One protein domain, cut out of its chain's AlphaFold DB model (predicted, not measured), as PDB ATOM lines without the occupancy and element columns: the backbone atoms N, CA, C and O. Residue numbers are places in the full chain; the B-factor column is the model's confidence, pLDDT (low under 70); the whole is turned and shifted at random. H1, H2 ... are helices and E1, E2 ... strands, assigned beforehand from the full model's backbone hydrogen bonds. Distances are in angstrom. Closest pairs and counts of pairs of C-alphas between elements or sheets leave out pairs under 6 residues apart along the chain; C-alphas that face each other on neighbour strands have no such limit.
ATOM      1  N   VAL A  37      30.694  36.282 106.221       87.19
ATOM      2  CA  VAL A  37      30.076  37.011 105.102       87.19
ATOM      3  C   VAL A  37      30.520  36.426 103.762       87.19
ATOM      4  O   VAL A  37      29.699  36.291 102.857       87.19
ATOM      5  N   GLN A  38      31.786  36.026 103.613       87.88
ATOM      6  CA  GLN A  38      32.245  35.339 102.402       87.88
ATOM      7  C   GLN A  38      31.534  33.999 102.184       87.88
ATOM      8  O   GLN A  38      31.234  33.657 101.039       87.88
ATOM      9  N   GLU A  39      31.255  33.248 103.248       91.38
ATOM     10  CA  GLU A  39      30.464  32.018 103.188       91.38
ATOM     11  C   GLU A  39      29.027  32.305 102.732       91.38
ATOM     12  O   GLU A  39      28.565  31.720 101.749       91.38
ATOM     13  N   LEU A  40      28.359  33.287 103.345       91.88
ATOM     14  CA  LEU A  40      27.015  33.729 102.949       91.88
ATOM     15  C   LEU A  40      26.963  34.207 101.486       91.88
ATOM     16  O   LEU A  40      26.022  33.894 100.760       91.88
ATOM     17  N   MET A  41      27.995  34.910 101.012       91.00
ATOM     18  CA  MET A  41      28.096  35.352  99.615       91.00
ATOM     19  C   MET A  41      28.226  34.183  98.626       91.00
ATOM     20  O   MET A  41      27.751  34.282  97.489       91.00
ATOM     21  N   LYS A  42      28.838  33.068  99.044       92.94
ATOM     22  CA  LYS A  42      28.963  31.837  98.243       92.94
ATOM     23  C   LYS A  42      27.721  30.946  98.324       92.94
ATOM     24  O   LYS A  42      27.484  30.192  97.391       92.94
ATOM     25  N   SER A  43      26.938  31.056  99.394       92.12
ATOM     26  CA  SER A  43      25.735  30.252  99.627       92.12
ATOM     27  C   SER A  43      24.602  30.554  98.639       92.12
ATOM     28  O   SER A  43      24.384  31.706  98.266       92.12
ATOM     29  N   ASP A  44      23.828  29.535  98.268       93.12
ATOM     30  CA  ASP A  44      22.634  29.677  97.422       93.12
ATOM     31  C   ASP A  44      21.395  30.167  98.194       93.12
ATOM     32  O   ASP A  44      20.385  30.514  97.583       93.12
ATOM     33  N   VAL A  45      21.468  30.249  99.530       92.75
ATOM     34  CA  VAL A  45      20.339  30.692 100.371       92.75
ATOM     35  C   VAL A  45      20.217  32.214 100.480       92.75
ATOM     36  O   VAL A  45      19.199  32.711 100.949       92.75
ATOM     37  N   VAL A  46      21.216  32.979 100.028       96.69
ATOM     38  CA  VAL A  46      21.167  34.450  99.993       96.69
ATOM     39  C   VAL A  46      20.773  34.915  98.593       96.69
ATOM     40  O   VAL A  46      21.387  34.508  97.605       96.69
ATOM     41  N   SER A  47      19.775  35.798  98.496       96.38
ATOM     42  CA  SER A  47      19.275  36.265  97.200       96.38
ATOM     43  C   SER A  47      20.351  37.023  96.404       96.38
ATOM     44  O   SER A  47      21.188  37.720  96.993       96.38
ATOM     45  N   PRO A  48      20.340  36.958  95.057       95.94
ATOM     46  CA  PRO A  48      21.262  37.738  94.227       95.94
ATOM     47  C   PRO A  48      21.228  39.243  94.531       95.94
ATOM     48  O   PRO A  48      22.255  39.917  94.477       95.94
ATOM     49  N   GLN A  49      20.052  39.769  94.875       96.00
ATOM     50  CA  GLN A  49      19.856  41.168  95.231       96.00
ATOM     51  C   GLN A  49      20.531  41.503  96.562       96.00
ATOM     52  O   GLN A  49      21.281  42.474  96.626       96.00
ATOM     53  N   THR A  50      20.351  40.682  97.599       97.50
ATOM     54  CA  THR A  50      21.053  40.881  98.875       97.50
ATOM     55  C   THR A  50      22.564  40.734  98.710       97.50
ATOM     56  O   THR A  50      23.306  41.551  99.253       97.50
ATOM     57  N   LYS A  51      23.051  39.793  97.889       97.00
ATOM     58  CA  LYS A  51      24.489  39.702  97.563       97.00
ATOM     59  C   LYS A  51      25.020  40.993  96.931       97.00
ATOM     60  O   LYS A  51      26.115  41.439  97.281       97.00
ATOM     61  N   ALA A  52      24.248  41.629  96.049       95.94
ATOM     62  CA  ALA A  52      24.617  42.924  95.482       95.94
ATOM     63  C   ALA A  52      24.723  44.008  96.569       95.94
ATOM     64  O   ALA A  52      25.720  44.732  96.603       95.94
ATOM     65  N   CYS A  53      23.772  44.068  97.508       96.38
ATOM     66  CA  CYS A  53      23.839  44.980  98.655       96.38
ATOM     67  C   CYS A  53      25.102  44.738  99.500       96.38
ATOM     68  O   CYS A  53      25.860  45.673  99.760       96.38
ATOM     69  N   LEU A  54      25.362  43.484  99.880       95.31
ATOM     70  CA  LEU A  54      26.495  43.090 100.725       95.31
ATOM     71  C   LEU A  54      27.846  43.432 100.095       95.31
ATOM     72  O   LEU A  54      28.738  43.899 100.801       95.31
ATOM     73  N   SER A  55      27.982  43.264  98.775       91.81
ATOM     74  CA  SER A  55      29.227  43.556  98.046       91.81
ATOM     75  C   SER A  55      29.723  44.998  98.229       91.81
ATOM     76  O   SER A  55      30.930  45.246  98.197       91.81
ATOM     77  N   CYS A  56      28.797  45.930  98.473       91.38
ATOM     78  CA  CYS A  56      29.084  47.333  98.746       91.38
ATOM     79  C   CYS A  56      29.039  47.637 100.253       91.38
ATOM     80  O   CYS A  56      29.994  48.176 100.812       91.38
ATOM     81  N   HIS A  57      27.968  47.247 100.951       92.75
ATOM     82  CA  HIS A  57      27.745  47.613 102.355       92.75
ATOM     83  C   HIS A  57      28.772  47.030 103.329       92.75
ATOM     84  O   HIS A  57      28.988  47.623 104.383       92.75
ATOM     85  N   ILE A  58      29.468  45.944 102.979       89.62
ATOM     86  CA  ILE A  58      30.590  45.450 103.792       89.62
ATOM     87  C   ILE A  58      31.741  46.466 103.865       89.62
ATOM     88  O   ILE A  58      32.460  46.513 104.856       89.62
ATOM     89  N   GLN A  59      31.899  47.309 102.839       86.44
ATOM     90  CA  GLN A  59      32.956  48.320 102.770       86.44
ATOM     91  C   GLN A  59      32.527  49.636 103.424       86.44
ATOM     92  O   GLN A  59      33.325  50.281 104.098       86.44
ATOM     93  N   TYR A  60      31.267  50.041 103.230       88.00
ATOM     94  CA  TYR A  60      30.778  51.358 103.662       88.00
ATOM     95  C   TYR A  60      30.051  51.344 105.009       88.00
ATOM     96  O   TYR A  60      30.067  52.344 105.722       88.00
ATOM     97  N   THR A  61      29.414  50.230 105.377       90.81
ATOM     98  CA  THR A  61      28.673  50.069 106.638       90.81
ATOM     99  C   THR A  61      28.906  48.676 107.248       90.81
ATOM    100  O   THR A  61      27.944  47.924 107.443       90.81
ATOM    101  N   PRO A  62      30.161  48.300 107.562       89.38
ATOM    102  CA  PRO A  62      30.503  46.949 108.019       89.38
ATOM    103  C   PRO A  62      29.755  46.518 109.288       89.38
ATOM    104  O   PRO A  62      29.409  45.350 109.408       89.38
ATOM    105  N   GLY A  63      29.437  47.447 110.199       90.31
ATOM    106  CA  GLY A  63      28.662  47.139 111.410       90.31
ATOM    107  C   GLY A  63      27.234  46.658 111.119       90.31
ATOM    108  O   GLY A  63      26.767  45.713 111.740       90.31
ATOM    109  N   ILE A  64      26.562  47.232 110.110       94.75
ATOM    110  CA  ILE A  64      25.223  46.780 109.690       94.75
ATOM    111  C   ILE A  64      25.291  45.357 109.130       94.75
ATOM    112  O   ILE A  64      24.432  44.528 109.423       94.75
ATOM    113  N   VAL A  65      26.324  45.075 108.330       94.88
ATOM    114  CA  VAL A  65      26.540  43.742 107.760       94.88
ATOM    115  C   VAL A  65      26.875  42.730 108.854       94.88
ATOM    116  O   VAL A  65      26.360  41.619 108.805       94.88
ATOM    117  N   TYR A  66      27.681  43.114 109.849       91.38
ATOM    118  CA  TYR A  66      27.990  42.283 111.012       91.38
ATOM    119  C   TYR A  66      26.734  41.888 111.785       91.38
ATOM    120  O   TYR A  66      26.506  40.700 112.018       91.38
ATOM    121  N   ASP A  67      25.910  42.869 112.145       94.25
ATOM    122  CA  ASP A  67      24.671  42.635 112.882       94.25
ATOM    123  C   ASP A  67      23.739  41.703 112.105       94.25
ATOM    124  O   ASP A  67      23.281  40.693 112.637       94.25
ATOM    125  N   TRP A  68      23.505  41.998 110.821       96.50
ATOM    126  CA  TRP A  68      22.656  41.162 109.975       96.50
ATOM    127  C   TRP A  68      23.204  39.741 109.833       96.50
ATOM    128  O   TRP A  68      22.455  38.785 110.016       96.50
ATOM    129  N   ALA A  69      24.501  39.578 109.553       94.12
ATOM    130  CA  ALA A  69      25.110  38.263 109.356       94.12
ATOM    131  C   ALA A  69      25.028  37.383 110.613       94.12
ATOM    132  O   ALA A  69      25.098  36.162 110.509       94.12
ATOM    133  N   ASN A  70      24.877  37.979 111.799       92.19
ATOM    134  CA  ASN A  70      24.683  37.271 113.066       92.19
ATOM    135  C   ASN A  70      23.215  37.160 113.501       92.19
ATOM    136  O   ASN A  70      22.932  36.619 114.567       92.19
ATOM    137  N   SER A  71      22.282  37.649 112.689       95.62
ATOM    138  CA  SER A  71      20.851  37.552 112.960       95.62
ATOM    139  C   SER A  71      20.282  36.195 112.548       95.62
ATOM    140  O   SER A  71      20.717  35.584 111.572       95.62
ATOM    141  N   LYS A  72      19.190  35.777 113.202       94.69
ATOM    142  CA  LYS A  72      18.383  34.638 112.730       94.69
ATOM    143  C   LYS A  72      17.743  34.888 111.364       94.69
ATOM    144  O   LYS A  72      17.475  33.940 110.635       94.69
ATOM    145  N   HIS A  73      17.563  36.149 110.976       95.50
ATOM    146  CA  HIS A  73      17.070  36.521 109.651       95.50
ATOM    147  C   HIS A  73      18.051  36.156 108.526       95.50
ATOM    148  O   HIS A  73      17.601  35.849 107.427       95.50
ATOM    149  N   ALA A  74      19.360  36.100 108.797       95.62
ATOM    150  CA  ALA A  74      20.360  35.604 107.847       95.62
ATOM    151  C   ALA A  74      20.445  34.065 107.783       95.62
ATOM    152  O   ALA A  74      21.131  33.530 106.914       95.62
ATOM    153  N   GLU A  75      19.753  33.353 108.678       92.81
ATOM    154  CA  GLU A  75      19.786  31.886 108.795       92.81
ATOM    155  C   GLU A  75      18.450  31.229 108.416       92.81
ATOM    156  O   GLU A  75      18.427  30.088 107.955       92.81
ATOM    157  N   MET A  76      17.326  31.926 108.609       92.88
ATOM    158  CA  MET A  76      15.981  31.368 108.463       92.88
ATOM    159  C   MET A  76      15.262  31.903 107.223       92.88
ATOM    160  O   MET A  76      15.273  33.098 106.928       92.88
ATOM    161  N   THR A  77      14.578  31.000 106.522       94.50
ATOM    162  CA  THR A  77      13.649  31.336 105.436       94.50
ATOM    163  C   THR A  77      12.226  31.530 105.983       94.50
ATOM    164  O   THR A  77      11.909  31.035 107.071       94.50
ATOM    165  N   PRO A  78      11.314  32.174 105.232       93.88
ATOM    166  CA  PRO A  78       9.903  32.249 105.618       93.88
ATOM    167  C   PRO A  78       9.235  30.881 105.832       93.88
ATOM    168  O   PRO A  78       8.360  30.754 106.684       93.88
ATOM    169  N   ALA A  79       9.658  29.844 105.101       92.44
ATOM    170  CA  ALA A  79       9.159  28.484 105.304       92.44
ATOM    171  C   ALA A  79       9.561  27.930 106.684       92.44
ATOM    172  O   ALA A  79       8.725  27.367 107.388       92.44
ATOM    173  N   ALA A  80      10.803  28.171 107.120       93.44
ATOM    174  CA  ALA A  80      11.249  27.796 108.462       93.44
ATOM    175  C   ALA A  80      10.468  28.543 109.560       93.44
ATOM    176  O   ALA A  80      10.151  27.965 110.599       93.44
ATOM    177  N   LEU A  81      10.101  29.808 109.325       93.38
ATOM    178  CA  LEU A  81       9.218  30.566 110.219       93.38
ATOM    179  C   LEU A  81       7.799  29.974 110.273       93.38
ATOM    180  O   LEU A  81       7.221  29.861 111.353       93.38
ATOM    181  N   ALA A  82       7.240  29.564 109.131       93.88
ATOM    182  CA  ALA A  82       5.937  28.902 109.075       93.88
ATOM    183  C   ALA A  82       5.922  27.611 109.912       93.88
ATOM    184  O   ALA A  82       4.953  27.337 110.622       93.88
ATOM    185  N   ASP A  83       7.002  26.833 109.864       93.44
ATOM    186  CA  ASP A  83       7.154  25.635 110.689       93.44
ATOM    187  C   ASP A  83       7.341  25.969 112.171       93.44
ATOM    188  O   ASP A  83       6.769  25.286 113.024       93.44
ATOM    189  N   LEU A  84       8.035  27.066 112.488       91.81
ATOM    190  CA  LEU A  84       8.124  27.562 113.858       91.81
ATOM    191  C   LEU A  84       6.739  27.912 114.417       91.81
ATOM    192  O   LEU A  84       6.430  27.474 115.520       91.81
ATOM    193  N   TYR A  85       5.877  28.610 113.667       93.12
ATOM    194  CA  TYR A  85       4.500  28.898 114.104       93.12
ATOM    195  C   TYR A  85       3.702  27.634 114.433       93.12
ATOM    196  O   TYR A  85       2.970  27.610 115.424       93.12
ATOM    197  N   LYS A  86       3.860  26.569 113.640       90.88
ATOM    198  CA  LYS A  86       3.229  25.271 113.922       90.88
ATOM    199  C   LYS A  86       3.796  24.655 115.201       90.88
ATOM    200  O   LYS A  86       3.030  24.185 116.038       90.88
ATOM    201  N   ALA A  87       5.118  24.695 115.371       88.06
ATOM    202  CA  ALA A  87       5.799  24.154 116.545       88.06
ATOM    203  C   ALA A  87       5.427  24.899 117.839       88.06
ATOM    204  O   ALA A  87       5.300  24.269 118.886       88.06
ATOM    205  N   ILE A  88       5.194  26.216 117.770       88.69
ATOM    206  CA  ILE A  88       4.782  27.032 118.923       88.69
ATOM    207  C   ILE A  88       3.256  27.101 119.119       88.69
ATOM    208  O   ILE A  88       2.761  27.971 119.837       88.69
ATOM    209  N   GLY A  89       2.500  26.186 118.507       84.94
ATOM    210  CA  GLY A  89       1.068  26.030 118.764       84.94
ATOM    211  C   GLY A  89       0.190  27.153 118.210       84.94
ATOM    212  O   GLY A  89      -0.918  27.339 118.700       84.94
ATOM    213  N   THR A  90       0.663  27.889 117.200       89.25
ATOM    214  CA  THR A  90      -0.114  28.926 116.498       89.25
ATOM    215  C   THR A  90      -0.079  28.735 114.970       89.25
ATOM    216  O   THR A  90       0.298  29.662 114.242       89.25
ATOM    217  N   PRO A  91      -0.400  27.529 114.452       92.25
ATOM    218  CA  PRO A  91      -0.282  27.191 113.030       92.25
ATOM    219  C   PRO A  91      -1.140  28.074 112.116       92.25
ATOM    220  O   PRO A  91      -0.764  28.308 110.972       92.25
ATOM    221  N   GLU A  92      -2.252  28.617 112.608       92.25
ATOM    222  CA  GLU A  92      -3.152  29.494 111.853       92.25
ATOM    223  C   GLU A  92      -2.479  30.786 111.360       92.25
ATOM    224  O   GLU A  92      -2.944  31.410 110.405       92.25
ATOM    225  N   TRP A  93      -1.367  31.190 111.979       92.38
ATOM    226  CA  TRP A  93      -0.586  32.348 111.547       92.38
ATOM    227  C   TRP A  93       0.426  32.017 110.450       92.38
ATOM    228  O   TRP A  93       0.785  32.910 109.684       92.38
ATOM    229  N   ALA A  94       0.815  30.747 110.301       93.19
ATOM    230  CA  ALA A  94       1.657  30.302 109.193       93.19
ATOM    231  C   ALA A  94       0.961  30.527 107.839       93.19
ATOM    232  O   ALA A  94       1.582  30.995 106.885       93.19
ATOM    233  N   ASP A  95      -0.351  30.286 107.775       90.25
ATOM    234  CA  ASP A  95      -1.149  30.475 106.557       90.25
ATOM    235  C   ASP A  95      -1.333  31.954 106.175       90.25
ATOM    236  O   ASP A  95      -1.603  32.268 105.009       90.25
ATOM    237  N   LYS A  96      -1.158  32.857 107.150       92.44
ATOM    238  CA  LYS A  96      -1.257  34.315 106.992       92.44
ATOM    239  C   LYS A  96       0.048  34.978 106.544       92.44
ATOM    240  O   LYS A  96       0.026  36.173 106.254       92.44
ATOM    241  N   ILE A  97       1.161  34.244 106.465       94.25
ATOM    242  CA  ILE A  97       2.375  34.739 105.799       94.25
ATOM    243  C   ILE A  97       2.007  35.110 104.359       94.25
ATOM    244  O   ILE A  97       1.288  34.372 103.684       94.25
ATOM    245  N   ALA A  98       2.473  36.266 103.886       92.75
ATOM    246  CA  ALA A  98       2.110  36.774 102.570       92.75
ATOM    247  C   ALA A  98       2.481  35.768 101.470       92.75
ATOM    248  O   ALA A  98       3.562  35.178 101.490       92.75
ATOM    249  N   ASP A  99       1.618  35.612 100.463       91.56
ATOM    250  CA  ASP A  99       1.769  34.565  99.440       91.56
ATOM    251  C   ASP A  99       3.121  34.609  98.714       91.56
ATOM    252  O   ASP A  99       3.696  33.569  98.397       91.56
ATOM    253  N   LYS A 100       3.682  35.812  98.529       89.69
ATOM    254  CA  LYS A 100       5.010  36.010  97.927       89.69
ATOM    255  C   LYS A 100       6.159  35.377  98.726       89.69
ATOM    256  O   LYS A 100       7.222  35.153  98.154       89.69
ATOM    257  N   PHE A 101       5.957  35.105 100.016       91.06
ATOM    258  CA  PHE A 101       6.948  34.517 100.915       91.06
ATOM    259  C   PHE A 101       6.744  33.017 101.173       91.06
ATOM    260  O   PHE A 101       7.700  32.352 101.558       91.06
ATOM    261  N   LYS A 102       5.564  32.443 100.891       84.12
ATOM    262  CA  LYS A 102       5.254  31.025 101.189       84.12
ATOM    263  C   LYS A 102       6.229  30.017 100.564       84.12
ATOM    264  O   LYS A 102       6.557  29.024 101.198       84.12
ATOM    265  N   ASN A 103       6.718  30.292  99.353       85.06
ATOM    266  CA  ASN A 103       7.686  29.450  98.630       85.06
ATOM    267  C   ASN A 103       9.000  30.195  98.349       85.06
ATOM    268  O   ASN A 103       9.653  29.979  97.327       85.06
ATOM    269  N   TYR A 104       9.343  31.159  99.203       92.56
ATOM    270  CA  TYR A 104      10.531  31.973  99.015       92.56
ATOM    271  C   TYR A 104      11.755  31.260  99.593       92.56
ATOM    272  O   TYR A 104      11.833  31.006 100.793       92.56
ATOM    273  N   ASN A 105      12.704  30.924  98.718       92.12
ATOM    274  CA  ASN A 105      13.831  30.042  99.044       92.12
ATOM    275  C   ASN A 105      15.033  30.759  99.672       92.12
ATOM    276  O   ASN A 105      16.017  30.102 100.003       92.12
ATOM    277  N   TYR A 106      14.978  32.084  99.805       96.00
ATOM    278  CA  TYR A 106      16.081  32.859 100.359       96.00
ATOM    279  C   TYR A 106      15.822  33.242 101.815       96.00
ATOM    280  O   TYR A 106      14.675  33.398 102.247       96.00
ATOM    281  N   VAL A 107      16.912  33.412 102.558       96.12
ATOM    282  CA  VAL A 107      16.902  34.027 103.889       96.12
ATOM    283  C   VAL A 107      16.522  35.505 103.793       96.12
ATOM    284  O   VAL A 107      16.561  36.109 102.716       96.12
ATOM    285  N   ILE A 108      16.160  36.105 104.923       96.25
ATOM    286  CA  ILE A 108      15.762  37.513 104.988       96.25
ATOM    287  C   ILE A 108      17.013  38.403 104.997       96.25
ATOM    288  O   ILE A 108      17.646  38.643 106.027       96.25
ATOM    289  N   GLY A 109      17.394  38.872 103.810       95.75
ATOM    290  CA  GLY A 109      18.521  39.762 103.574       95.75
ATOM    291  C   GLY A 109      18.157  41.245 103.477       95.75
ATOM    292  O   GLY A 109      17.023  41.668 103.714       95.75
ATOM    293  N   CYS A 110      19.139  42.060 103.083       97.06
ATOM    294  CA  CYS A 110      18.974  43.503 102.913       97.06
ATOM    295  C   CYS A 110      17.826  43.839 101.947       97.06
ATOM    296  O   CYS A 110      16.991  44.695 102.242       97.06
ATOM    297  N   TYR A 111      17.774  43.169 100.792       96.50
ATOM    298  CA  TYR A 111      16.767  43.439  99.768       96.50
ATOM    299  C   TYR A 111      15.380  42.934 100.176       96.50
ATOM    300  O   TYR A 111      14.378  43.572  99.849       96.50
ATOM    301  N   GLU A 112      15.307  41.835 100.925       95.69
ATOM    302  CA  GLU A 112      14.043  41.238 101.360       95.69
ATOM    303  C   GLU A 112      13.257  42.162 102.298       95.69
ATOM    304  O   GLU A 112      12.028  42.187 102.243       95.69
ATOM    305  N   CYS A 113      13.955  42.988 103.083       95.31
ATOM    306  CA  CYS A 113      13.333  44.031 103.895       95.31
ATOM    307  C   CYS A 113      13.251  45.380 103.171       95.31
ATOM    308  O   CYS A 113      12.189  45.991 103.120       95.31
ATOM    309  N   HIS A 114      14.347  45.876 102.598       96.06
ATOM    310  CA  HIS A 114      14.376  47.249 102.084       96.06
ATOM    311  C   HIS A 114      13.846  47.382 100.654       96.06
ATOM    312  O   HIS A 114      13.364  48.449 100.289       96.06
ATOM    313  N   GLY A 115      13.933  46.338  99.826       92.56
ATOM    314  CA  GLY A 115      13.645  46.401  98.387       92.56
ATOM    315  C   GLY A 115      12.392  45.651  97.926       92.56
ATOM    316  O   GLY A 115      11.826  45.982  96.883       92.56
ATOM    317  N   MET A 116      11.899  44.665  98.684       86.69
ATOM    318  CA  MET A 116      10.717  43.871  98.299       86.69
ATOM    319  C   MET A 116       9.374  44.597  98.458       86.69
ATOM    320  O   MET A 116       8.339  44.074  98.026       86.69
ATOM    321  N   PHE A 117       9.383  45.797  99.036       83.25
ATOM    322  CA  PHE A 117       8.208  46.662  99.190       83.25
ATOM    323  C   PHE A 117       8.275  47.896  98.285       83.25
ATOM    324  O   PHE A 117       7.523  48.844  98.467       83.25
ATOM    325  N   LYS A 118       9.140  47.872  97.266       73.50
ATOM    326  CA  LYS A 118       9.309  48.959  96.290       73.50
ATOM    327  C   LYS A 118       8.051  49.352  95.511       73.50
ATOM    328  O   LYS A 118       7.967  50.479  95.046       73.50
ATOM    329  N   GLU A 119       7.111  48.421  95.343       79.38
ATOM    330  CA  GLU A 119       5.826  48.671  94.672       79.38
ATOM    331  C   GLU A 119       4.746  49.136  95.662       79.38
ATOM    332  O   GLU A 119       3.612  49.409  95.270       79.38
ATOM    333  N   ALA A 120       5.067  49.194  96.961       82.31
ATOM    334  CA  ALA A 120       4.154  49.735  97.948       82.31
ATOM    335  C   ALA A 120       4.021  51.242  97.730       82.31
ATOM    336  O   ALA A 120       4.999  51.977  97.618       82.31
ATOM    337  N   ASP A 121       2.776  51.697  97.705       89.12
ATOM    338  CA  ASP A 121       2.433  53.102  97.594       89.12
ATOM    339  C   ASP A 121       2.856  53.850  98.870       89.12
ATOM    340  O   ASP A 121       2.106  53.868  99.850       89.12
ATOM    341  N   ARG A 122       4.076  54.403  98.863       90.19
ATOM    342  CA  ARG A 122       4.781  54.970 100.020       90.19
ATOM    343  C   ARG A 122       5.544  56.252  99.647       90.19
ATOM    344  O   ARG A 122       6.218  56.281  98.617       90.19
ATOM    345  N   PRO A 123       5.491  57.306 100.481       91.62
ATOM    346  CA  PRO A 123       6.189  58.565 100.197       91.62
ATOM    347  C   PRO A 123       7.716  58.462 100.349       91.62
ATOM    348  O   PRO A 123       8.456  59.234  99.743       91.62
ATOM    349  N   ASP A 124       8.208  57.496 101.125       93.94
ATOM    350  CA  ASP A 124       9.616  57.348 101.498       93.94
ATOM    351  C   ASP A 124      10.414  56.375 100.603       93.94
ATOM    352  O   ASP A 124      11.536  55.989 100.940       93.94
ATOM    353  N   VAL A 125       9.864  56.007  99.440       94.19
ATOM    354  CA  VAL A 125      10.558  55.179  98.442       94.19
ATOM    355  C   VAL A 125      11.673  55.971  97.761       94.19
ATOM    356  O   VAL A 125      11.473  57.073  97.235       94.19
ATOM    357  N   ILE A 126      12.851  55.356  97.720       93.94
ATOM    358  CA  ILE A 126      14.006  55.791  96.943       93.94
ATOM    359  C   ILE A 126      13.985  55.024  95.619       93.94
ATOM    360  O   ILE A 126      14.220  53.819  95.578       93.94
ATOM    361  N   GLU A 127      13.714  55.744  94.528       90.88
ATOM    362  CA  GLU A 127      13.539  55.166  93.183       90.88
ATOM    363  C   GLU A 127      14.814  54.538  92.608       90.88
ATOM    364  O   GLU A 127      14.749  53.668  91.741       90.88
ATOM    365  N   ASN A 128      15.984  54.992  93.055       91.19
ATOM    366  CA  ASN A 128      17.253  54.452  92.599       91.19
ATOM    367  C   ASN A 128      18.316  54.536  93.694       91.19
ATOM    368  O   ASN A 128      18.834  55.614  93.994       91.19
ATOM    369  N   HIS A 129      18.666  53.375  94.229       93.31
ATOM    370  CA  HIS A 129      19.798  53.114  95.096       93.31
ATOM    371  C   HIS A 129      20.660  52.034  94.427       93.31
ATOM    372  O   HIS A 129      20.475  50.839  94.646       93.31
ATOM    373  N   PHE A 130      21.547  52.469  93.526       92.69
ATOM    374  CA  PHE A 130      22.436  51.601  92.734       92.69
ATOM    375  C   PHE A 130      21.702  50.527  91.915       92.69
ATOM    376  O   PHE A 130      22.093  49.365  91.892       92.69
ATOM    377  N   GLY A 131      20.627  50.924  91.226       90.88
ATOM    378  CA  GLY A 131      19.815  50.032  90.391       90.88
ATOM    379  C   GLY A 131      18.669  49.343  91.133       90.88
ATOM    380  O   GLY A 131      17.865  48.656  90.502       90.88
ATOM    381  N   TYR A 132      18.545  49.560  92.444       93.38
ATOM    382  CA  TYR A 132      17.468  49.015  93.266       93.38
ATOM    383  C   TYR A 132      16.536  50.117  93.763       93.38
ATOM    384  O   TYR A 132      16.981  51.188  94.168       93.38
ATOM    385  N   LYS A 133      15.233  49.836  93.772       94.00
ATOM    386  CA  LYS A 133      14.263  50.632  94.528       94.00
ATOM    387  C   LYS A 133      14.240  50.132  95.961       94.00
ATOM    388  O   LYS A 133      14.089  48.926  96.157       94.00
ATOM    389  N   ILE A 134      14.382  51.034  96.925       94.69
ATOM    390  CA  ILE A 134      14.416  50.680  98.347       94.69
ATOM    391  C   ILE A 134      13.654  51.686  99.208       94.69
ATOM    392  O   ILE A 134      13.437  52.828  98.806       94.69
ATOM    393  N   VAL A 135      13.287  51.276 100.415       93.69
ATOM    394  CA  VAL A 135      12.863  52.159 101.506       93.69
ATOM    395  C   VAL A 135      13.956  52.202 102.567       93.69
ATOM    396  O   VAL A 135      14.626  51.204 102.823       93.69
ATOM    397  N   THR A 136      14.163  53.361 103.192       90.75
ATOM    398  CA  THR A 136      15.129  53.465 104.303       90.75
ATOM    399  C   THR A 136      14.538  52.909 105.596       90.75
ATOM    400  O   THR A 136      15.222  52.206 106.335       90.75
ATOM    401  N   ILE A 137      13.264  53.206 105.863       94.25
ATOM    402  CA  ILE A 137      12.569  52.753 107.065       94.25
ATOM    403  C   ILE A 137      11.773  51.500 106.719       94.25
ATOM    404  O   ILE A 137      10.785  51.569 105.994       94.25
ATOM    405  N   VAL A 138      12.195  50.361 107.258       95.62
ATOM    406  CA  VAL A 138      11.375  49.146 107.270       95.62
ATOM    407  C   VAL A 138      10.363  49.298 108.400       95.62
ATOM    408  O   VAL A 138      10.741  49.530 109.553       95.62
ATOM    409  N   THR A 139       9.085  49.249 108.056       95.69
ATOM    410  CA  THR A 139       7.979  49.550 108.970       95.69
ATOM    411  C   THR A 139       7.400  48.269 109.553       95.69
ATOM    412  O   THR A 139       7.735  47.151 109.151       95.69
ATOM    413  N   ARG A 140       6.470  48.407 110.498       95.62
ATOM    414  CA  ARG A 140       5.728  47.250 110.999       95.62
ATOM    415  C   ARG A 140       4.905  46.558 109.901       95.62
ATOM    416  O   ARG A 140       4.836  45.331 109.905       95.62
ATOM    417  N   LYS A 141       4.333  47.294 108.939       94.19
ATOM    418  CA  LYS A 141       3.622  46.694 107.791       94.19
ATOM    419  C   LYS A 141       4.530  45.851 106.902       94.19
ATOM    420  O   LYS A 141       4.069  44.861 106.340       94.19
ATOM    421  N   ASP A 142       5.797  46.224 106.773       95.19
ATOM    422  CA  ASP A 142       6.777  45.413 106.051       95.19
ATOM    423  C   ASP A 142       7.046  44.102 106.813       95.19
ATOM    424  O   ASP A 142       7.024  43.017 106.229       95.19
TER     425      ASP A 142
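What this domain is: This is residues 37 to 142 of the 849 residues of an uncharacterized protein of Pyrodictium delaneyi (UniProt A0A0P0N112). A small two-stranded hairpin, E1 and E2, sits beside the short helix H6 near the middle; on another side of H6 the helices H2 and H3 fold into a helical hairpin, with H1 close to both. H4 and H5 make a lobe of their own, away from the other named elements. The printed part has 106 residues with six named helices, then two antiparallel strands, order E1 - E2, and is mostly helix. It is compact, with a radius of gyration of the C-alphas of 14.5 A and spans of 42 by 35 by 21 A.

Where its parts are: Strand E1 is residues 125 to 129, 10.0 A, and E2 residues 132 to 135, 9.9 A, ending at C-alpha 135 (12.863, 52.159, 101.506). H6 is residues 110 to 114. H2, residues 48 to 60, is 19.1 A long; H3 is residues 62 to 69, 10.3 A. H1, residues 37 to 42, begins at C-alpha 37 (30.076, 37.011, 105.102). H4 is residues 78 to 87, 14.2 A, and H5 residues 99 to 102.

How they stand to each other: In the hairpin E1 and E2, N 126 and O 134 are 2.8 A apart, within hydrogen-bond range. The closest C-alphas of H6 and E2, His 114 and Ile 134, are 5.1 A apart. H6 touches residues 49 to 54 of H2, closest at the C-alphas of Thr 50 and Tyr 111, 5.1 A. H2 touches H3 with residues 54 to 58 alone, closest at the C-alphas of Ile 58 and Val 65, 5.9 A, opposite ways at 36 degrees, only just a steep tilt. H1 and H2 are close but not clearly touching, 6.0 A between the C-alphas of Met 41 and Lys 51. H4 touches H5, closest at the C-alphas of Pro 78 and Phe 101, 6.0 A. Every O i to N i+4 pair is within hydrogen-bond range in H1, H3, H4 and H6, and 7 of 9 in H2; H5 is too short for such a pair.

The domain as a whole: The C-alphas farthest apart, Gly 89 and Phe 130, are 42.3 A apart. The printed part has no cut; the link from H4 to H5 is long. Mean pLDDT of the printed part is 92.3, and no printed residue is under 70.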